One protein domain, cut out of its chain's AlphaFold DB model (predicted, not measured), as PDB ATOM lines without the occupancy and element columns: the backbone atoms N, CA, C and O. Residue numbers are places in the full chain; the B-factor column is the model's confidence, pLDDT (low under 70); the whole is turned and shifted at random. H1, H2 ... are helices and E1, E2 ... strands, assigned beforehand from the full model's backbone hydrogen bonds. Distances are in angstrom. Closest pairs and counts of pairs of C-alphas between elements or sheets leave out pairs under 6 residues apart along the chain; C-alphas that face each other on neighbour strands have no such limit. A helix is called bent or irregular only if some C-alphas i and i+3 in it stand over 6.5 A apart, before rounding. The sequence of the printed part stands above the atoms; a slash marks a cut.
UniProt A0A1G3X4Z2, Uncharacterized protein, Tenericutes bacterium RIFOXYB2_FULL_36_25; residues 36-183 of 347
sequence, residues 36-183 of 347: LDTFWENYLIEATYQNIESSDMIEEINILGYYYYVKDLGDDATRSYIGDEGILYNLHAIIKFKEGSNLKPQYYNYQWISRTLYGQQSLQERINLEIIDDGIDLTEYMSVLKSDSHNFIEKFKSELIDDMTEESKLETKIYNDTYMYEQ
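What this domain is: This is residues 36 to 183 of the 347 residues of an uncharacterized protein of Tenericutes bacterium RIFOXYB2_FULL_36_25 (UniProt A0A1G3X4Z2). A long, twisted sheet of five strands makes the body; the long helix H3 runs along one face of it, and the shorter, irregular H1 is on the opposite face, giving three layers, helices on both faces of a sheet. The small helix H2 only grazes the sheet near one end, and the links E1 to E2 and E2 to E3 reach out at opposite ends of the length. The printed part has 148 residues, with three named helices and five named strands in the order H1 H2 E1 E2 E3 E4 H3 E5. The sheet's order is E4 E3 E2 E1 E5, all antiparallel, and the class is mixed, helices and strands. The whole is loose, with a radius of gyration of the C-alphas of 18.2 A, and a rod spanning 63 by 29 by 24 A.

How they stand to each other: H1, residues 36 to 49, and H2, residues 52 to 57, are close but not clearly touching; their closest C-alphas, of Thr 48 and Ser 55, are 6.8 A apart. E1, residues 58 to 73, E2, residues 83 to 97, E3, residues 106 to 117, and E4, residues 120 to 131, form a meander, each strand the antiparallel neighbour of the one before. E1 and E2 are a hairpin, with N 64 and O 92 within hydrogen-bond range at 2.8 A. E2 and E3 are another, with N 91 and O 110 at 2.8 A, and E3 and E4 a third, with N 113 and O 124 at 2.8 A. The closest C-alphas of H1 and E3, of Tyr 43 and Tyr 110, are 7.2 A apart. H3, residues 138 to 160, has a height over the sheet of 9.3 A and lies over E1 and E5, residues 164 to 180, and only just not over E2, on which 2 of its C-alphas fall. It runs along the strands, at 4 degrees to E1 on the local plane; the closest C-alphas of H3 and E1, of Gly 65 and Ser 149, are 5.4 A apart. E5 is antiparallel to E1, with N 67 and O 173 within hydrogen-bond range at 2.8 A. H1 and H3 are apart. Every O i to N i+4 pair is within hydrogen-bond range in H3; H1 has 7 of 10, and H2 has 0 of 2 beside 2 of 3 O i to N i+3 pairs.

Where its parts are: H1 begins at C-alpha 36, (387.871, 137.440, 206.088). H1 and H2 are irregular: C-alphas 42 and 45 are 7.2 A apart, and C-alphas 53 and 56 are 7.7 A apart. From first to last C-alpha E1 measures 42.3 A, E2 42.1 A, E3 35.8 A, E4 37.4 A, H3 33.0 A and E5 40.1 A. H3 begins at C-alpha 138, (378.337, 135.438, 188.186). E5 bends by 105 degrees at residue 167 and ends at C-alpha 180, (389.326, 129.608, 198.190).

The domain as a whole: The two C-alphas farthest apart, of Ala 77 and Gly 100, are 62.9 A apart. The printed part has no cut and no long link. The mean pLDDT of the printed part is 79.0; residues 36 to 55, 73 to 84, 119 to 120 and 123 are under 70.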
ATOM      1  N   LEU A  36     388.373 138.780 205.800       61.78
ATOM      2  CA  LEU A  36     387.871 137.440 206.088       61.78
ATOM      3  C   LEU A  36     387.549 137.193 207.571       61.78
ATOM      4  O   LEU A  36     386.535 136.563 207.829       61.78
ATOM      5  N   ASP A  37     388.356 137.673 208.518       63.66
ATOM      6  CA  ASP A  37     388.108 137.545 209.963       63.66
ATOM      7  C   ASP A  37     386.876 138.368 210.353       63.66
ATOM      8  O   ASP A  37     385.896 137.821 210.856       63.66
ATOM      9  N   THR A  38     386.845 139.650 209.963       61.66
ATOM     10  CA  THR A  38     385.671 140.518 210.152       61.66
ATOM     11  C   THR A  38     384.420 139.904 209.522       61.66
ATOM     12  O   THR A  38     383.328 139.952 210.087       61.66
ATOM     13  N   PHE A  39     384.558 139.314 208.339       62.75
ATOM     14  CA  PHE A  39     383.461 138.681 207.624       62.75
ATOM     15  C   PHE A  39     383.056 137.336 208.237       62.75
ATOM     16  O   PHE A  39     381.888 136.959 208.204       62.75
ATOM     17  N   TRP A  40     383.986 136.608 208.840       66.38
ATOM     18  CA  TRP A  40     383.687 135.374 209.544       66.38
ATOM     19  C   TRP A  40     382.915 135.647 210.836       66.38
ATOM     20  O   TRP A  40     381.835 135.085 211.027       66.38
ATOM     21  N   GLU A  41     383.423 136.562 211.664       62.50
ATOM     22  CA  GLU A  41     382.836 136.940 212.953       62.50
ATOM     23  C   GLU A  41     381.425 137.513 212.820       62.50
ATOM     24  O   GLU A  41     380.549 137.202 213.621       62.50
ATOM     25  N   ASN A  42     381.183 138.320 211.784       55.28
ATOM     26  CA  ASN A  42     379.919 139.044 211.651       55.28
ATOM     27  C   ASN A  42     378.919 138.377 210.695       55.28
ATOM     28  O   ASN A  42     377.721 138.638 210.791       55.28
ATOM     29  N   TYR A  43     379.372 137.543 209.752       60.53
ATOM     30  CA  TYR A  43     378.546 137.188 208.595       60.53
ATOM     31  C   TYR A  43     378.543 135.702 208.239       60.53
ATOM     32  O   TYR A  43     377.465 135.136 208.019       60.53
ATOM     33  N   LEU A  44     379.703 135.033 208.181       61.06
ATOM     34  CA  LEU A  44     379.711 133.654 207.689       61.06
ATOM     35  C   LEU A  44     379.007 132.701 208.649       61.06
ATOM     36  O   LEU A  44     378.437 131.728 208.183       61.06
ATOM     37  N   ILE A  45     378.962 132.963 209.953       63.75
ATOM     38  CA  ILE A  45     378.259 132.083 210.897       63.75
ATOM     39  C   ILE A  45     376.777 131.932 210.521       63.75
ATOM     40  O   ILE A  45     376.273 130.812 210.470       63.75
ATOM     41  N   GLU A  46     376.082 133.020 210.176       60.47
ATOM     42  CA  GLU A  46     374.665 132.952 209.789       60.47
ATOM     43  C   GLU A  46     374.468 132.400 208.373       60.47
ATOM     44  O   GLU A  46     373.560 131.600 208.134       60.47
ATOM     45  N   ALA A  47     375.343 132.791 207.445       55.44
ATOM     46  CA  ALA A  47     375.330 132.297 206.074       55.44
ATOM     47  C   ALA A  47     375.588 130.791 205.990       55.44
ATOM     48  O   ALA A  47     374.911 130.041 205.278       55.44
ATOM     49  N   THR A  48     376.556 130.339 206.774       56.31
ATOM     50  CA  THR A  48     376.949 128.942 206.839       56.31
ATOM     51  C   THR A  48     376.001 128.149 207.714       56.31
ATOM     52  O   THR A  48     375.761 127.002 207.384       56.31
ATOM     53  N   TYR A  49     375.369 128.724 208.744       55.88
ATOM     54  CA  TYR A  49     374.293 128.048 209.485       55.88
ATOM     55  C   TYR A  49     373.204 127.515 208.551       55.88
ATOM     56  O   TYR A  49     372.797 126.362 208.670       55.88
ATOM     57  N   GLN A  50     372.783 128.316 207.568       57.19
ATOM     58  CA  GLN A  50     371.769 127.879 206.607       57.19
ATOM     59  C   GLN A  50     372.262 126.795 205.631       57.19
ATOM     60  O   GLN A  50     371.443 126.194 204.940       57.19
ATOM     61  N   ASN A  51     373.575 126.528 205.566       55.44
ATOM     62  CA  ASN A  51     374.209 125.680 204.551       55.44
ATOM     63  C   ASN A  51     375.315 124.759 205.097       55.44
ATOM     64  O   ASN A  51     376.156 124.299 204.324       55.44
ATOM     65  N   ILE A  52     375.376 124.499 206.406       55.97
ATOM     66  CA  ILE A  52     376.597 123.939 207.007       55.97
ATOM     67  C   ILE A  52     376.898 122.519 206.532       55.97
ATOM     68  O   ILE A  52     378.063 122.184 206.307       55.97
ATOM     69  N   GLU A  53     375.855 121.726 206.279       56.25
ATOM     70  CA  GLU A  53     375.961 120.386 205.686       56.25
ATOM     71  C   GLU A  53     376.663 120.394 204.317       56.25
ATOM     72  O   GLU A  53     377.018 119.346 203.791       56.25
ATOM     73  N   SER A  54     376.836 121.577 203.723       65.12
ATOM     74  CA  SER A  54     377.449 121.823 202.423       65.12
ATOM     75  C   SER A  54     378.678 122.732 202.488       65.12
ATOM     76  O   SER A  54     379.146 123.225 201.461       65.12
ATOM     77  N   SER A  55     379.202 123.001 203.682       67.81
ATOM     78  CA  SER A  55     380.358 123.883 203.860       67.81
ATOM     79  C   SER A  55     381.612 123.354 203.150       67.81
ATOM     80  O   SER A  55     382.357 124.131 202.558       67.81
ATOM     81  N   ASP A  56     381.801 122.032 203.105       72.00
ATOM     82  CA  ASP A  56     382.849 121.349 202.335       72.00
ATOM     83  C   ASP A  56     382.642 121.423 200.813       72.00
ATOM     84  O   ASP A  56     383.582 121.204 200.041       72.00
ATOM     85  N   MET A  57     381.431 121.761 200.368       82.19
ATOM     86  CA  MET A  57     381.095 121.992 198.967       82.19
ATOM     87  C   MET A  57     381.376 123.423 198.524       82.19
ATOM     88  O   MET A  57     381.279 123.686 197.330       82.19
ATOM     89  N   ILE A  58     381.735 124.344 199.421       82.44
ATOM     90  CA  ILE A  58     382.172 125.686 199.021       82.44
ATOM     91  C   ILE A  58     383.436 125.541 198.157       82.44
ATOM     92  O   ILE A  58     384.348 124.783 198.479       82.44
ATOM     93  N   GLU A  59     383.460 126.219 197.013       87.12
ATOM     94  CA  GLU A  59     384.625 126.322 196.129       87.12
ATOM     95  C   GLU A  59     385.403 127.596 196.461       87.12
ATOM     96  O   GLU A  59     386.598 127.547 196.751       87.12
ATOM     97  N   GLU A  60     384.697 128.726 196.473       87.75
ATOM     98  CA  GLU A  60     385.255 130.044 196.750       87.75
ATOM     99  C   GLU A  60     384.193 130.995 197.313       87.75
ATOM    100  O   GLU A  60     382.988 130.835 197.085       87.75
ATOM    101  N   ILE A  61     384.661 132.017 198.023       86.75
ATOM    102  CA  ILE A  61     383.865 133.147 198.489       86.75
ATOM    103  C   ILE A  61     384.501 134.424 197.956       86.75
ATOM    104  O   ILE A  61     385.666 134.716 198.224       86.75
ATOM    105  N   ASN A  62     383.723 135.190 197.202       89.56
ATOM    106  CA  ASN A  62     384.131 136.490 196.685       89.56
ATOM    107  C   ASN A  62     383.560 137.578 197.590       89.56
ATOM    108  O   ASN A  62     382.341 137.705 197.653       89.56
ATOM    109  N   ILE A  63     384.419 138.348 198.259       88.38
ATOM    110  CA  ILE A  63     384.041 139.487 199.100       88.38
ATOM    111  C   ILE A  63     384.292 140.781 198.322       88.38
ATOM    112  O   ILE A  63     385.425 141.142 197.993       88.38
ATOM    113  N   LEU A  64     383.207 141.487 198.027       91.75
ATOM    114  CA  LEU A  64     383.179 142.755 197.305       91.75
ATOM    115  C   LEU A  64     382.585 143.833 198.208       91.75
ATOM    116  O   LEU A  64     381.879 143.527 199.164       91.75
ATOM    117  N   GLY A  65     382.802 145.100 197.879       92.50
ATOM    118  CA  GLY A  65     382.099 146.193 198.542       92.50
ATOM    119  C   GLY A  65     383.014 147.335 198.917       92.50
ATOM    120  O   GLY A  65     384.046 147.569 198.282       92.50
ATOM    121  N   TYR A  66     382.636 148.057 199.961       91.88
ATOM    122  CA  TYR A  66     383.407 149.190 200.433       91.88
ATOM    123  C   TYR A  66     383.258 149.431 201.929       91.88
ATOM    124  O   TYR A  66     382.305 149.011 202.585       91.88
ATOM    125  N   TYR A  67     384.237 150.163 202.434       90.12
ATOM    126  CA  TYR A  67     384.269 150.764 203.749       90.12
ATOM    127  C   TYR A  67     384.530 152.255 203.602       90.12
ATOM    128  O   TYR A  67     385.302 152.673 202.728       90.12
ATOM    129  N   TYR A  68     383.939 153.044 204.491       88.88
ATOM    130  CA  TYR A  68     384.439 154.380 204.750       88.88
ATOM    131  C   TYR A  68     384.390 154.727 206.234       88.88
ATOM    132  O   TYR A  68     383.526 154.260 206.978       88.88
ATOM    133  N   TYR A  69     385.300 155.613 206.608       88.06
ATOM    134  CA  TYR A  69     385.339 156.306 207.877       88.06
ATOM    135  C   TYR A  69     385.401 157.802 207.637       88.06
ATOM    136  O   TYR A  69     386.148 158.271 206.779       88.06
ATOM    137  N   VAL A  70     384.609 158.535 208.402       86.06
ATOM    138  CA  VAL A  70     384.577 159.987 208.411       86.06
ATOM    139  C   VAL A  70     384.662 160.489 209.839       86.06
ATOM    140  O   VAL A  70     384.030 159.924 210.727       86.06
ATOM    141  N   LYS A  71     385.403 161.572 210.045       84.69
ATOM    142  CA  LYS A  71     385.475 162.281 211.319       84.69
ATOM    143  C   LYS A  71     385.460 163.783 211.092       84.69
ATOM    144  O   LYS A  71     386.047 164.240 210.107       84.69
ATOM    145  N   ASP A  72     384.828 164.507 212.009       71.62
ATOM    146  CA  ASP A  72     384.839 165.966 212.093       71.62
ATOM    147  C   ASP A  72     384.374 166.618 210.780       71.62
ATOM    148  O   ASP A  72     385.077 167.431 210.176       71.62
ATOM    149  N   LEU A  73     383.200 166.203 210.281       65.19
ATOM    150  CA  LEU A  73     382.615 166.734 209.045       65.19
ATOM    151  C   LEU A  73     381.657 167.898 209.328       65.19
ATOM    152  O   LEU A  73     380.553 167.709 209.854       65.19
ATOM    153  N   GLY A  74     382.050 169.082 208.857       57.09
ATOM    154  CA  GLY A  74     381.259 170.307 208.893       57.09
ATOM    155  C   GLY A  74     381.889 171.413 209.739       57.09
ATOM    156  O   GLY A  74     382.658 171.172 210.662       57.09
ATOM    157  N   ASP A  75     381.541 172.658 209.417       55.34
ATOM    158  CA  ASP A  75     381.837 173.828 210.248       55.34
ATOM    159  C   ASP A  75     380.629 174.107 211.158       55.34
ATOM    160  O   ASP A  75     379.523 174.376 210.665       55.34
ATOM    161  N   ASP A  76     380.845 174.089 212.478       54.16
ATOM    162  CA  ASP A  76     379.862 174.459 213.511       54.16
ATOM    163  C   ASP A  76     379.136 175.781 213.194       54.16
ATOM    164  O   ASP A  76     377.969 175.978 213.556       54.16
ATOM    165  N   ALA A  77     379.795 176.700 212.480       55.12
ATOM    166  CA  ALA A  77     379.245 177.997 212.117       55.12
ATOM    167  C   ALA A  77     378.272 177.967 210.921       55.12
ATOM    168  O   ALA A  77     377.435 178.872 210.804       55.12
ATOM    169  N   THR A  78     378.336 176.966 210.032       53.91
ATOM    170  CA  THR A  78     377.620 176.977 208.734       53.91
ATOM    171  C   THR A  78     376.362 176.100 208.678       53.91
ATOM    172  O   THR A  78     375.598 176.199 207.718       53.91
ATOM    173  N   ARG A  79     376.052 175.363 209.759       46.47
ATOM    174  CA  ARG A  79     374.838 174.533 209.966       46.47
ATOM    175  C   ARG A  79     374.700 173.256 209.118       46.47
ATOM    176  O   ARG A  79     373.636 172.642 209.178       46.47
ATOM    177  N   SER A  80     375.736 172.808 208.416       51.25
ATOM    178  CA  SER A  80     375.794 171.443 207.862       51.25
ATOM    179  C   SER A  80     376.712 170.578 208.723       51.25
ATOM    180  O   SER A  80     377.779 170.168 208.290       51.25
ATOM    181  N   TYR A  81     376.321 170.351 209.977       51.88
ATOM    182  CA  TYR A  81     377.039 169.428 210.856       51.88
ATOM    183  C   TYR A  81     376.604 167.997 210.529       51.88
ATOM    184  O   TYR A  81     375.442 167.648 210.757       51.88
ATOM    185  N   ILE A  82     377.490 167.199 209.927       52.97
ATOM    186  CA  ILE A  82     377.155 165.854 209.419       52.97
ATOM    187  C   ILE A  82     377.413 164.775 210.487       52.97
ATOM    188  O   ILE A  82     376.785 163.715 210.447       52.97
ATOM    189  N   GLY A  83     378.259 165.060 211.479       60.28
ATOM    190  CA  GLY A  83     378.550 164.167 212.600       60.28
ATOM    191  C   GLY A  83     379.958 164.341 213.142       60.28
ATOM    192  O   GLY A  83     380.835 164.827 212.431       60.28
ATOM    193  N   ASP A  84     380.147 163.908 214.388       68.00
ATOM    194  CA  ASP A  84     381.453 163.875 215.052       68.00
ATOM    195  C   ASP A  84     382.305 162.776 214.391       68.00
ATOM    196  O   ASP A  84     383.474 162.963 214.067       68.00
ATOM    197  N   GLU A  85     381.683 161.624 214.113       82.56
ATOM    198  CA  GLU A  85     382.363 160.446 213.583       82.56
ATOM    199  C   GLU A  85     381.369 159.473 212.928       82.56
ATOM    200  O   GLU A  85     380.220 159.339 213.356       82.56
ATOM    201  N   GLY A  86     381.787 158.759 211.887       82.12
ATOM    202  CA  GLY A  86     380.957 157.761 211.225       82.12
ATOM    203  C   GLY A  86     381.766 156.696 210.505       82.12
ATOM    204  O   GLY A  86     382.652 157.002 209.717       82.12
ATOM    205  N   ILE A  87     381.403 155.438 210.723       85.06
ATOM    206  CA  ILE A  87     381.945 154.264 210.046       85.06
ATOM    207  C   ILE A  87     380.815 153.564 209.295       85.06
ATOM    208  O   ILE A  87     379.705 153.413 209.813       85.06
ATOM    209  N   LEU A  88     381.094 153.100 208.080       87.94
ATOM    210  CA  LEU A  88     380.189 152.232 207.338       87.94
ATOM    211  C   LEU A  88     380.947 151.119 206.626       87.94
ATOM    212  O   LEU A  88     381.940 151.366 205.944       87.94
ATOM    213  N   TYR A  89     380.389 149.916 206.705       85.81
ATOM    214  CA  TYR A  89     380.708 148.781 205.851       85.81
ATOM    215  C   TYR A  89     379.489 148.441 205.001       85.81
ATOM    216  O   TYR A  89     378.371 148.361 205.506       85.81
ATOM    217  N   ASN A  90     379.709 148.228 203.708       89.25
ATOM    218  CA  ASN A  90     378.739 147.619 202.811       89.25
ATOM    219  C   ASN A  90     379.475 146.546 202.020       89.25
ATOM    220  O   ASN A  90     380.221 146.852 201.088       89.25
ATOM    221  N   LEU A  91     379.330 145.308 202.475       88.06
ATOM    222  CA  LEU A  91     380.037 144.150 201.963       88.06
ATOM    223  C   LEU A  91     379.049 143.213 201.286       88.06
ATOM    224  O   LEU A  91     377.910 143.032 201.713       88.06
ATOM    225  N   HIS A  92     379.512 142.592 200.222       88.25
ATOM    226  CA  HIS A  92     378.802 141.588 199.467       88.25
ATOM    227  C   HIS A  92     379.653 140.328 199.511       88.25
ATOM    228  O   HIS A  92     380.821 140.413 199.130       88.25
ATOM    229  N   ALA A  93     379.099 139.178 199.904       86.06
ATOM    230  CA  ALA A  93     379.719 137.915 199.525       86.06
ATOM    231  C   ALA A  93     378.885 137.094 198.582       86.06
ATOM    232  O   ALA A  93     377.681 136.911 198.756       86.06
ATOM    233  N   ILE A  94     379.603 136.544 197.616       89.00
ATOM    234  CA  ILE A  94     379.094 135.557 196.691       89.00
ATOM    235  C   ILE A  94     379.806 134.250 196.992       89.00
ATOM    236  O   ILE A  94     381.020 134.137 196.812       89.00
ATOM    237  N   ILE A  95     379.035 133.283 197.475       85.50
ATOM    238  CA  ILE A  95     379.503 131.934 197.770       85.50
ATOM    239  C   ILE A  95     379.239 131.083 196.539       85.50
ATOM    240  O   ILE A  95     378.090 130.925 196.112       85.50
ATOM    241  N   LYS A  96     380.308 130.536 195.970       87.75
ATOM    242  CA  LYS A  96     380.245 129.580 194.874       87.75
ATOM    243  C   LYS A  96     380.532 128.190 195.421       87.75
ATOM    244  O   LYS A  96     381.455 128.003 196.210       87.75
ATOM    245  N   PHE A  97     379.749 127.218 194.976       86.50
ATOM    246  CA  PHE A  97     379.912 125.819 195.351       86.50
ATOM    247  C   PHE A  97     380.562 125.023 194.220       86.50
ATOM    248  O   PHE A  97     380.398 125.344 193.042       86.50
ATOM    249  N   LYS A  98     381.261 123.951 194.595       88.69
ATOM    250  CA  LYS A  98     381.930 123.016 193.695       88.69
ATOM    251  C   LYS A  98     380.944 122.451 192.680       88.69
ATOM    252  O   LYS A  98     379.784 122.152 192.995       88.69
ATOM    253  N   GLU A  99     381.441 122.247 191.464       86.50
ATOM    254  CA  GLU A  99     380.692 121.593 190.398       86.50
ATOM    255  C   GLU A  99     380.206 120.206 190.861       86.50
ATOM    256  O   GLU A  99     380.972 119.406 191.398       86.50
ATOM    257  N   GLY A 100     378.912 119.928 190.679       81.38
ATOM    258  CA  GLY A 100     378.285 118.668 191.097       81.38
ATOM    259  C   GLY A 100     377.671 118.653 192.505       81.38
ATOM    260  O   GLY A 100     377.057 117.650 192.863       81.38
ATOM    261  N   SER A 101     377.758 119.743 193.277       80.69
ATOM    262  CA  SER A 101     377.138 119.861 194.615       80.69
ATOM    263  C   SER A 101     375.599 119.930 194.612       80.69
ATOM    264  O   SER A 101     374.975 119.736 195.649       80.69
ATOM    265  N   ASN A 102     374.968 120.190 193.457       82.88
ATOM    266  CA  ASN A 102     373.546 120.557 193.309       82.88
ATOM    267  C   ASN A 102     373.136 121.856 194.032       82.88
ATOM    268  O   ASN A 102     371.948 122.182 194.065       82.88
ATOM    269  N   LEU A 103     374.095 122.600 194.588       82.62
ATOM    270  CA  LEU A 103     373.858 123.862 195.276       82.62
ATOM    271  C   LEU A 103     373.985 125.026 194.307       82.62
ATOM    272  O   LEU A 103     374.814 125.018 193.394       82.62
ATOM    273  N   LYS A 104     373.157 126.040 194.533       85.50
ATOM    274  CA  LYS A 104     373.187 127.279 193.764       85.50
ATOM    275  C   LYS A 104     374.107 128.293 194.430       85.50
ATOM    276  O   LYS A 104     374.186 128.289 195.660       85.50
ATOM    277  N   PRO A 105     374.759 129.177 193.660       88.44
ATOM    278  CA  PRO A 105     375.504 130.282 194.237       88.44
ATOM    279  C   PRO A 105     374.603 131.128 195.135       88.44
ATOM    280  O   PRO A 105     373.413 131.308 194.864       88.44
ATOM    281  N   GLN A 106     375.172 131.646 196.211       85.19
ATOM    282  CA  GLN A 106     374.442 132.451 197.181       85.19
ATOM    283  C   GLN A 106     375.051 133.831 197.257       85.19
ATOM    284  O   GLN A 106     376.269 133.980 197.222       85.19
ATOM    285  N   TYR A 107     374.188 134.825 197.375       86.25
ATOM    286  CA  TYR A 107     374.556 136.202 197.601       86.25
ATOM    287  C   TYR A 107     374.119 136.589 198.997       86.25
ATOM    288  O   TYR A 107     372.972 136.354 199.381       86.25
ATOM    289  N   TYR A 108     375.002 137.253 199.725       82.81
ATOM    290  CA  TYR A 108     374.545 138.019 200.853       82.81
ATOM    291  C   TYR A 108     375.195 139.391 200.938       82.81
ATOM    292  O   TYR A 108     376.308 139.638 200.468       82.81
ATOM    293  N   ASN A 109     374.418 140.312 201.492       85.25
ATOM    294  CA  ASN A 109     374.790 141.696 201.695       85.25
ATOM    295  C   ASN A 109     374.805 141.989 203.185       85.25
ATOM    296  O   ASN A 109     373.823 141.735 203.880       85.25
ATOM    297  N   TYR A 110     375.919 142.545 203.631       80.88
ATOM    298  CA  TYR A 110     376.145 142.993 204.985       80.88
ATOM    299  C   TYR A 110     376.315 144.502 204.984       80.88
ATOM    300  O   TYR A 110     377.215 145.031 204.330       80.88
ATOM    301  N   GLN A 111     375.466 145.191 205.734       82.69
ATOM    302  CA  GLN A 111     375.615 146.614 205.985       82.69
ATOM    303  C   GLN A 111     375.749 146.844 207.473       82.69
ATOM    304  O   GLN A 111     374.868 146.468 208.241       82.69
ATOM    305  N   TRP A 112     376.818 147.523 207.859       79.75
ATOM    306  CA  TRP A 112     377.026 147.952 209.227       79.75
ATOM    307  C   TRP A 112     377.370 149.422 209.251       79.75
ATOM    308  O   TRP A 112     378.177 149.893 208.453       79.75
ATOM    309  N   ILE A 113     376.725 150.154 210.143       81.44
ATOM    310  CA  ILE A 113     376.844 151.597 210.248       81.44
ATOM    311  C   ILE A 113     376.994 151.928 211.723       81.44
ATOM    312  O   ILE A 113     376.098 151.620 212.502       81.44
ATOM    313  N   SER A 114     378.076 152.608 212.081       79.00
ATOM    314  CA  SER A 114     378.256 153.241 213.387       79.00
ATOM    315  C   SER A 114     378.404 154.737 213.177       79.00
ATOM    316  O   SER A 114     379.120 155.171 212.277       79.00
ATOM    317  N   ARG A 115     377.686 155.550 213.946       80.69
ATOM    318  CA  ARG A 115     377.746 157.012 213.848       80.69
ATOM    319  C   ARG A 115     377.669 157.636 215.219       80.69
ATOM    320  O   ARG A 115     376.767 157.290 215.978       80.69
ATOM    321  N   THR A 116     378.518 158.618 215.458       74.94
ATOM    322  CA  THR A 116     378.466 159.502 216.615       74.94
ATOM    323  C   THR A 116     378.035 160.882 216.143       74.94
ATOM    324  O   THR A 116     378.673 161.504 215.293       74.94
ATOM    325  N   LEU A 117     376.903 161.351 216.659       73.88
ATOM    326  CA  LEU A 117     376.338 162.652 216.326       73.88
ATOM    327  C   LEU A 117     375.987 163.381 217.622       73.88
ATOM    328  O   LEU A 117     375.140 162.909 218.381       73.88
ATOM    329  N   TYR A 118     376.617 164.532 217.871       72.38
ATOM    330  CA  TYR A 118     376.434 165.309 219.103       72.38
ATOM    331  C   TYR A 118     376.718 164.490 220.374       72.38
ATOM    332  O   TYR A 118     375.975 164.564 221.360       72.38
ATOM    333  N   GLY A 119     377.758 163.658 220.334       67.50
ATOM    334  CA  GLY A 119     378.133 162.738 221.405       67.50
ATOM    335  C   GLY A 119     377.168 161.565 221.605       67.50
ATOM    336  O   GLY A 119     377.296 160.839 222.589       67.50
ATOM    337  N   GLN A 120     376.185 161.367 220.718       64.94
ATOM    338  CA  GLN A 120     375.295 160.206 220.744       64.94
ATOM    339  C   GLN A 120     375.706 159.192 219.684       64.94
ATOM    340  O   GLN A 120     375.643 159.473 218.486       64.94
ATOM    341  N   GLN A 121     376.081 157.996 220.133       71.06
ATOM    342  CA  GLN A 121     376.389 156.875 219.258       71.06
ATOM    343  C   GLN A 121     375.105 156.170 218.803       71.06
ATOM    344  O   GLN A 121     374.174 155.946 219.578       71.06
ATOM    345  N   SER A 122     375.067 155.797 217.531       70.31
ATOM    346  CA  SER A 122     374.036 154.965 216.925       70.31
ATOM    347  C   SER A 122     374.689 153.885 216.080       70.31
ATOM    348  O   SER A 122     375.670 154.147 215.384       70.31
ATOM    349  N   LEU A 123     374.129 152.682 216.137       67.38
ATOM    350  CA  LEU A 123     374.609 151.530 215.392       67.38
ATOM    351  C   LEU A 123     373.441 150.877 214.654       67.38
ATOM    352  O   LEU A 123     372.335 150.771 215.186       67.38
ATOM    353  N   GLN A 124     373.673 150.481 213.409       72.50
ATOM    354  CA  GLN A 124     372.712 149.769 212.579       72.50
ATOM    355  C   GLN A 124     373.416 148.648 211.826       72.50
ATOM    356  O   GLN A 124     374.405 148.889 211.138       72.50
ATOM    357  N   GLU A 125     372.831 147.457 211.884       73.44
ATOM    358  CA  GLU A 125     373.246 146.287 211.118       73.44
ATOM    359  C   GLU A 125     372.094 145.822 210.216       73.44
ATOM    360  O   GLU A 125     370.920 145.893 210.596       73.44
ATOM    361  N   ARG A 126     372.408 145.386 208.994       74.25
ATOM    362  CA  ARG A 126     371.463 144.743 208.076       74.25
ATOM    363  C   ARG A 126     372.146 143.597 207.353       74.25
ATOM    364  O   ARG A 126     373.216 143.777 206.776       74.25
ATOM    365  N   ILE A 127     371.465 142.457 207.326       73.56
ATOM    366  CA  ILE A 127     371.874 141.270 206.580       73.56
ATOM    367  C   ILE A 127     370.741 140.906 205.623       73.56
ATOM    368  O   ILE A 127     369.576 140.856 206.019       73.56
ATOM    369  N   ASN A 128     371.079 140.662 204.360       78.12
ATOM    370  CA  ASN A 128     370.147 140.146 203.361       78.12
ATOM    371  C   ASN A 128     370.772 138.955 202.640       78.12
ATOM    372  O   ASN A 128     371.883 139.096 202.139       78.12
ATOM    373  N   LEU A 129     370.047 137.837 202.560       76.12
ATOM    374  CA  LEU A 129     370.457 136.601 201.889       76.12
ATOM    375  C   LEU A 129     369.548 136.315 200.696       76.12
ATOM    376  O   LEU A 129     368.325 136.273 200.831       76.12
ATOM    377  N   GLU A 130     370.161 136.028 199.552       81.25
ATOM    378  CA  GLU A 130     369.480 135.660 198.316       81.25
ATOM    379  C   GLU A 130     370.160 134.458 197.641       81.25
ATOM    380  O   GLU A 130     371.384 134.318 197.628       81.25
ATOM    381  N   ILE A 131     369.352 133.583 197.041       81.06
ATOM    382  CA  ILE A 131     369.848 132.516 196.166       81.06
ATOM    383  C   ILE A 131     369.974 133.092 194.757       81.06
ATOM    384  O   ILE A 131     369.010 133.649 194.233       81.06
ATOM    385  N   ILE A 132     371.142 132.934 194.136       82.88
ATOM    386  CA  ILE A 132     371.386 133.402 192.772       82.88
ATOM    387  C   ILE A 132     370.863 132.355 191.781       82.88
ATOM    388  O   ILE A 132     371.188 131.168 191.868       82.88
ATOM    389  N   ASP A 133     370.043 132.795 190.828       82.25
ATOM    390  CA  ASP A 133     369.484 131.932 189.789       82.25
ATOM    391  C   ASP A 133     370.541 131.440 188.783       82.25
ATOM    392  O   ASP A 133     371.441 132.177 188.386       82.25
ATOM    393  N   ASP A 134     370.355 130.217 188.272       73.12
ATOM    394  CA  ASP A 134     371.301 129.528 187.368       73.12
ATOM    395  C   ASP A 134     371.523 130.249 186.024       73.12
ATOM    396  O   ASP A 134     372.451 129.933 185.281       73.12
ATOM    397  N   GLY A 135     370.642 131.188 185.669       79.69
ATOM    398  CA  GLY A 135     370.740 131.984 184.445       79.69
ATOM    399  C   GLY A 135     371.605 133.240 184.574       79.69
ATOM    400  O   GLY A 135     371.772 133.943 183.578       79.69
ATOM    401  N   ILE A 136     372.105 133.551 185.773       86.50
ATOM    402  CA  ILE A 136     372.918 134.741 186.035       86.50
ATOM    403  C   ILE A 136     374.391 134.415 185.781       86.50
ATOM    404  O   ILE A 136     374.947 133.482 186.360       86.50
ATOM    405  N   ASP A 137     375.047 135.218 184.945       90.44
ATOM    406  CA  ASP A 137     376.503 135.189 184.824       90.44
ATOM    407  C   ASP A 137     377.121 135.822 186.079       90.44
ATOM    408  O   ASP A 137     377.075 137.039 186.273       90.44
ATOM    409  N   LEU A 138     377.699 134.988 186.948       90.00
ATOM    410  CA  LEU A 138     378.337 135.438 188.186       90.00
ATOM    411  C   LEU A 138     379.477 136.430 187.936       90.00
ATOM    412  O   LEU A 138     379.694 137.321 188.753       90.00
ATOM    413  N   THR A 139     380.198 136.302 186.819       91.38
ATOM    414  CA  THR A 139     381.301 137.213 186.490       91.38
ATOM    415  C   THR A 139     380.761 138.604 186.182       91.38
ATOM    416  O   THR A 139     381.275 139.600 186.696       91.38
ATOM    417  N   GLU A 140     379.694 138.680 185.383       93.12
ATOM    418  CA  GLU A 140     379.008 139.942 185.097       93.12
ATOM    419  C   GLU A 140     378.396 140.533 186.372       93.12
ATOM    420  O   GLU A 140     378.605 141.710 186.667       93.12
ATOM    421  N   TYR A 141     377.727 139.707 187.179       91.50
ATOM    422  CA  TYR A 141     377.109 140.122 188.437       91.50
ATOM    423  C   TYR A 141     378.129 140.728 189.417       91.50
ATOM    424  O   TYR A 141     377.935 141.837 189.919       91.50
ATOM    425  N   MET A 142     379.268 140.060 189.626       93.81
ATOM    426  CA  MET A 142     380.371 140.574 190.450       93.81
ATOM    427  C   MET A 142     380.961 141.870 189.888       93.81
ATOM    428  O   MET A 142     381.274 142.795 190.643       93.81
ATOM    429  N   SER A 143     381.090 141.969 188.561       93.69
ATOM    430  CA  SER A 143     381.577 143.183 187.902       93.69
ATOM    431  C   SER A 143     380.653 144.381 188.148       93.69
ATOM    432  O   SER A 143     381.150 145.496 188.326       93.69
ATOM    433  N   VAL A 144     379.333 144.171 188.175       94.31
ATOM    434  CA  VAL A 144     378.356 145.223 188.497       94.31
ATOM    435  C   VAL A 144     378.520 145.684 189.944       94.31
ATOM    436  O   VAL A 144     378.740 146.872 190.164       94.31
ATOM    437  N   LEU A 145     378.541 144.765 190.919       93.06
ATOM    438  CA  LEU A 145     378.719 145.112 192.341       93.06
ATOM    439  C   LEU A 145     380.011 145.899 192.603       93.06
ATOM    440  O   LEU A 145     380.028 146.866 193.370       93.06
ATOM    441  N   LYS A 146     381.099 145.514 191.930       93.81
ATOM    442  CA  LYS A 146     382.381 146.221 192.003       93.81
ATOM    443  C   LYS A 146     382.291 147.636 191.432       93.81
ATOM    444  O   LYS A 146     382.787 148.578 192.048       93.81
ATOM    445  N   SER A 147     381.673 147.779 190.260       94.88
ATOM    446  CA  SER A 147     381.452 149.077 189.616       94.88
ATOM    447  C   SER A 147     380.609 149.991 190.504       94.88
ATOM    448  O   SER A 147     380.984 151.139 190.734       94.88
ATOM    449  N   ASP A 148     379.522 149.472 191.069       95.12
ATOM    450  CA  ASP A 148     378.624 150.226 191.943       95.12
ATOM    451  C   ASP A 148     379.324 150.677 193.229       95.12
ATOM    452  O   ASP A 148     379.210 151.840 193.614       95.12
ATOM    453  N   SER A 149     380.126 149.799 193.839       94.12
ATOM    454  CA  SER A 149     380.944 150.125 195.016       94.12
ATOM    455  C   SER A 149     381.939 151.253 194.734       94.12
ATOM    456  O   SER A 149     382.069 152.190 195.523       94.12
ATOM    457  N   HIS A 150     382.620 151.198 193.586       95.25
ATOM    458  CA  HIS A 150     383.565 152.237 193.179       95.25
ATOM    459  C   HIS A 150     382.860 153.567 192.896       95.25
ATOM    460  O   HIS A 150     383.252 154.601 193.435       95.25
ATOM    461  N   ASN A 151     381.781 153.536 192.109       95.81
ATOM    462  CA  ASN A 151     380.997 154.723 191.776       95.81
ATOM    463  C   ASN A 151     380.410 155.383 193.027       95.81
ATOM    464  O   ASN A 151     380.380 156.610 193.111       95.81
ATOM    465  N   PHE A 152     379.968 154.585 194.004       95.00
ATOM    466  CA  PHE A 152     379.491 155.094 195.283       95.00
ATOM    467  C   PHE A 152     380.591 155.856 196.024       95.00
ATOM    468  O   PHE A 152     380.365 157.000 196.401       95.00
ATOM    469  N   ILE A 153     381.775 155.261 196.199       94.25
ATOM    470  CA  ILE A 153     382.881 155.898 196.928       94.25
ATOM    471  C   ILE A 153     383.356 157.179 196.239       94.25
ATOM    472  O   ILE A 153     383.568 158.183 196.915       94.25
ATOM    473  N   GLU A 154     383.491 157.179 194.913       94.88
ATOM    474  CA  GLU A 154     383.907 158.378 194.173       94.88
ATOM    475  C   GLU A 154     382.869 159.497 194.286       94.88
ATOM    476  O   GLU A 154     383.216 160.648 194.559       94.88
ATOM    477  N   LYS A 155     381.579 159.156 194.164       93.56
ATOM    478  CA  LYS A 155     380.494 160.111 194.379       93.56
ATOM    479  C   LYS A 155     380.499 160.643 195.814       93.56
ATOM    480  O   LYS A 155     380.473 161.855 196.000       93.56
ATOM    481  N   PHE A 156     380.594 159.761 196.806       89.62
ATOM    482  CA  PHE A 156     380.611 160.112 198.226       89.62
ATOM    483  C   PHE A 156     381.759 161.070 198.564       89.62
ATOM    484  O   PHE A 156     381.532 162.114 199.166       89.62
ATOM    485  N   LYS A 157     382.978 160.782 198.090       90.31
ATOM    486  CA  LYS A 157     384.130 161.689 198.227       90.31
ATOM    487  C   LYS A 157     383.866 163.052 197.596       90.31
ATOM    488  O   LYS A 157     384.177 164.071 198.202       90.31
ATOM    489  N   SER A 158     383.307 163.070 196.385       89.31
ATOM    490  CA  SER A 158     383.030 164.321 195.674       89.31
ATOM    491  C   SER A 158     381.966 165.179 196.360       89.31
ATOM    492  O   SER A 158     382.027 166.396 196.258       89.31
ATOM    493  N   GLU A 159     381.017 164.557 197.065       86.69
ATOM    494  CA  GLU A 159     379.973 165.259 197.815       86.69
ATOM    495  C   GLU A 159     380.493 165.799 199.154       86.69
ATOM    496  O   GLU A 159     380.019 166.837 199.598       86.69
ATOM    497  N   LEU A 160     381.483 165.142 199.773       82.06
ATOM    498  CA  LEU A 160     382.049 165.568 201.057       82.06
ATOM    499  C   LEU A 160     383.136 166.638 200.950       82.06
ATOM    500  O   LEU A 160     383.348 167.370 201.911       82.06
ATOM    501  N   ILE A 161     383.853 166.724 199.826       81.44
ATOM    502  CA  ILE A 161     385.079 167.536 199.731       81.44
ATOM    503  C   ILE A 161     384.865 169.022 200.053       81.44
ATOM    504  O   ILE A 161     385.763 169.656 200.601       81.44
ATOM    505  N   ASP A 162     383.682 169.559 199.740       79.69
ATOM    506  CA  ASP A 162     383.337 170.962 199.986       79.69
ATOM    507  C   ASP A 162     382.963 171.232 201.460       79.69
ATOM    508  O   ASP A 162     383.017 172.380 201.898       79.69
ATOM    509  N   ASP A 163     382.628 170.185 202.222       76.75
ATOM    510  CA  ASP A 163     382.245 170.251 203.640       76.75
ATOM    511  C   ASP A 163     383.409 169.897 204.593       76.75
ATOM    512  O   ASP A 163     383.307 170.100 205.807       76.75
ATOM    513  N   MET A 164     384.517 169.359 204.069       78.38
ATOM    514  CA  MET A 164     385.689 168.964 204.858       78.38
ATOM    515  C   MET A 164     386.535 170.173 205.290       78.38
ATOM    516  O   MET A 164     386.834 171.072 204.502       78.38
ATOM    517  N   THR A 165     386.987 170.157 206.542       77.62
ATOM    518  CA  THR A 165     387.930 171.121 207.126       77.62
ATOM    519  C   THR A 165     389.351 170.539 207.173       77.62
ATOM    520  O   THR A 165     389.584 169.399 206.769       77.62
ATOM    521  N   GLU A 166     390.325 171.306 207.678       79.75
ATOM    522  CA  GLU A 166     391.684 170.791 207.928       79.75
ATOM    523  C   GLU A 166     391.729 169.716 209.030       79.75
ATOM    524  O   GLU A 166     392.686 168.944 209.085       79.75
ATOM    525  N   GLU A 167     390.711 169.658 209.895       79.56
ATOM    526  CA  GLU A 167     390.606 168.682 210.987       79.56
ATOM    527  C   GLU A 167     389.856 167.413 210.557       79.56
ATOM    528  O   GLU A 167     390.045 166.353 211.157       79.56
ATOM    529  N   SER A 168     389.070 167.488 209.475       83.62
ATOM    530  CA  SER A 168     388.310 166.352 208.966       83.62
ATOM    531  C   SER A 168     389.210 165.186 208.558       83.62
ATOM    532  O   SER A 168     390.220 165.349 207.867       83.62
ATOM    533  N   LYS A 169     388.776 163.969 208.888       86.75
ATOM    534  CA  LYS A 169     389.380 162.728 208.384       86.75
ATOM    535  C   LYS A 169     388.395 162.007 207.481       86.75
ATOM    536  O   LYS A 169     387.222 161.877 207.814       86.75
ATOM    537  N   LEU A 170     388.885 161.518 206.346       87.12
ATOM    538  CA  LEU A 170     388.143 160.638 205.451       87.12
ATOM    539  C   LEU A 170     389.052 159.492 205.025       87.12
ATOM    540  O   LEU A 170     390.060 159.698 204.349       87.12
ATOM    541  N   GLU A 171     388.651 158.279 205.374       90.19
ATOM    542  CA  GLU A 171     389.297 157.054 204.927       90.19
ATOM    543  C   GLU A 171     388.288 156.210 204.163       90.19
ATOM    544  O   GLU A 171     387.117 156.125 204.518       90.19
ATOM    545  N   THR A 172     388.731 155.585 203.078       89.31
ATOM    546  CA  THR A 172     387.869 154.734 202.254       89.31
ATOM    547  C   THR A 172     388.642 153.518 201.792       89.31
ATOM    548  O   THR A 172     389.808 153.650 201.413       89.31
ATOM    549  N   LYS A 173     387.978 152.369 201.708       90.12
ATOM    550  CA  LYS A 173     388.546 151.136 201.158       90.12
ATOM    551  C   LYS A 173     387.523 150.458 200.260       90.12
ATOM    552  O   LYS A 173     386.342 150.429 200.582       90.12
ATOM    553  N   ILE A 174     387.976 149.929 199.127       91.44
ATOM    554  CA  ILE A 174     387.169 149.089 198.237       91.44
ATOM    555  C   ILE A 174     387.679 147.660 198.387       91.44
ATOM    556  O   ILE A 174     388.889 147.439 198.330       91.44
ATOM    557  N   TYR A 175     386.762 146.715 198.566       88.88
ATOM    558  CA  TYR A 175     387.054 145.292 198.708       88.88
ATOM    559  C   TYR A 175     386.796 144.558 197.396       88.88
ATOM    560  O   TYR A 175     385.827 144.849 196.687       88.88
ATOM    561  N   ASN A 176     387.698 143.636 197.064       91.00
ATOM    562  CA  ASN A 176     387.596 142.766 195.897       91.00
ATOM    563  C   ASN A 176     388.517 141.559 196.077       91.00
ATOM    564  O   ASN A 176     389.491 141.387 195.338       91.00
ATOM    565  N   ASP A 177     388.209 140.774 197.097       88.88
ATOM    566  CA  ASP A 177     389.014 139.649 197.538       88.88
ATOM    567  C   ASP A 177     388.285 138.338 197.228       88.88
ATOM    568  O   ASP A 177     387.067 138.233 197.380       88.88
ATOM    569  N   THR A 178     389.035 137.334 196.786       89.81
ATOM    570  CA  THR A 178     388.525 135.982 196.534       89.81
ATOM    571  C   THR A 178     389.245 135.025 197.469       89.81
ATOM    572  O   THR A 178     390.476 134.991 197.500       89.81
ATOM    573  N   TYR A 179     388.473 134.244 198.215       84.94
ATOM    574  CA  TYR A 179     388.969 133.264 199.170       84.94
ATOM    575  C   TYR A 179     388.580 131.870 198.712       84.94
ATOM    576  O   TYR A 179     387.396 131.569 198.575       84.94
ATOM    577  N   MET A 180     389.574 131.014 198.494       85.38
ATOM    578  CA  MET A 180     389.326 129.608 198.190       85.38
ATOM    579  C   MET A 180     388.931 128.855 199.458       85.38
ATOM    580  O   MET A 180     389.303 129.256 200.568       85.38
ATOM    581  N   TYR A 181     388.222 127.735 199.303       78.19
ATOM    582  CA  TYR A 181     387.817 126.891 200.427       78.19
ATOM    583  C   TYR A 181     388.963 126.576 201.388       78.19
ATOM    584  O   TYR A 181     388.761 126.624 202.590       78.19
ATOM    585  N   GLU A 182     390.184 126.330 200.914       78.12
ATOM    586  CA  GLU A 182     391.324 126.010 201.781       78.12
ATOM    587  C   GLU A 182     391.689 127.142 202.754       78.12
ATOM    588  O   GLU A 182     392.233 126.869 203.822       78.12
ATOM    589  N   GLN A 183     391.391 128.397 202.405       73.25
ATOM    590  CA  GLN A 183     391.627 129.568 203.257       73.25
ATOM    591  C   GLN A 183     390.493 129.786 204.263       73.25
ATOM    592  O   GLN A 183     390.722 130.351 205.326       73.25
TER     593      GLN A 183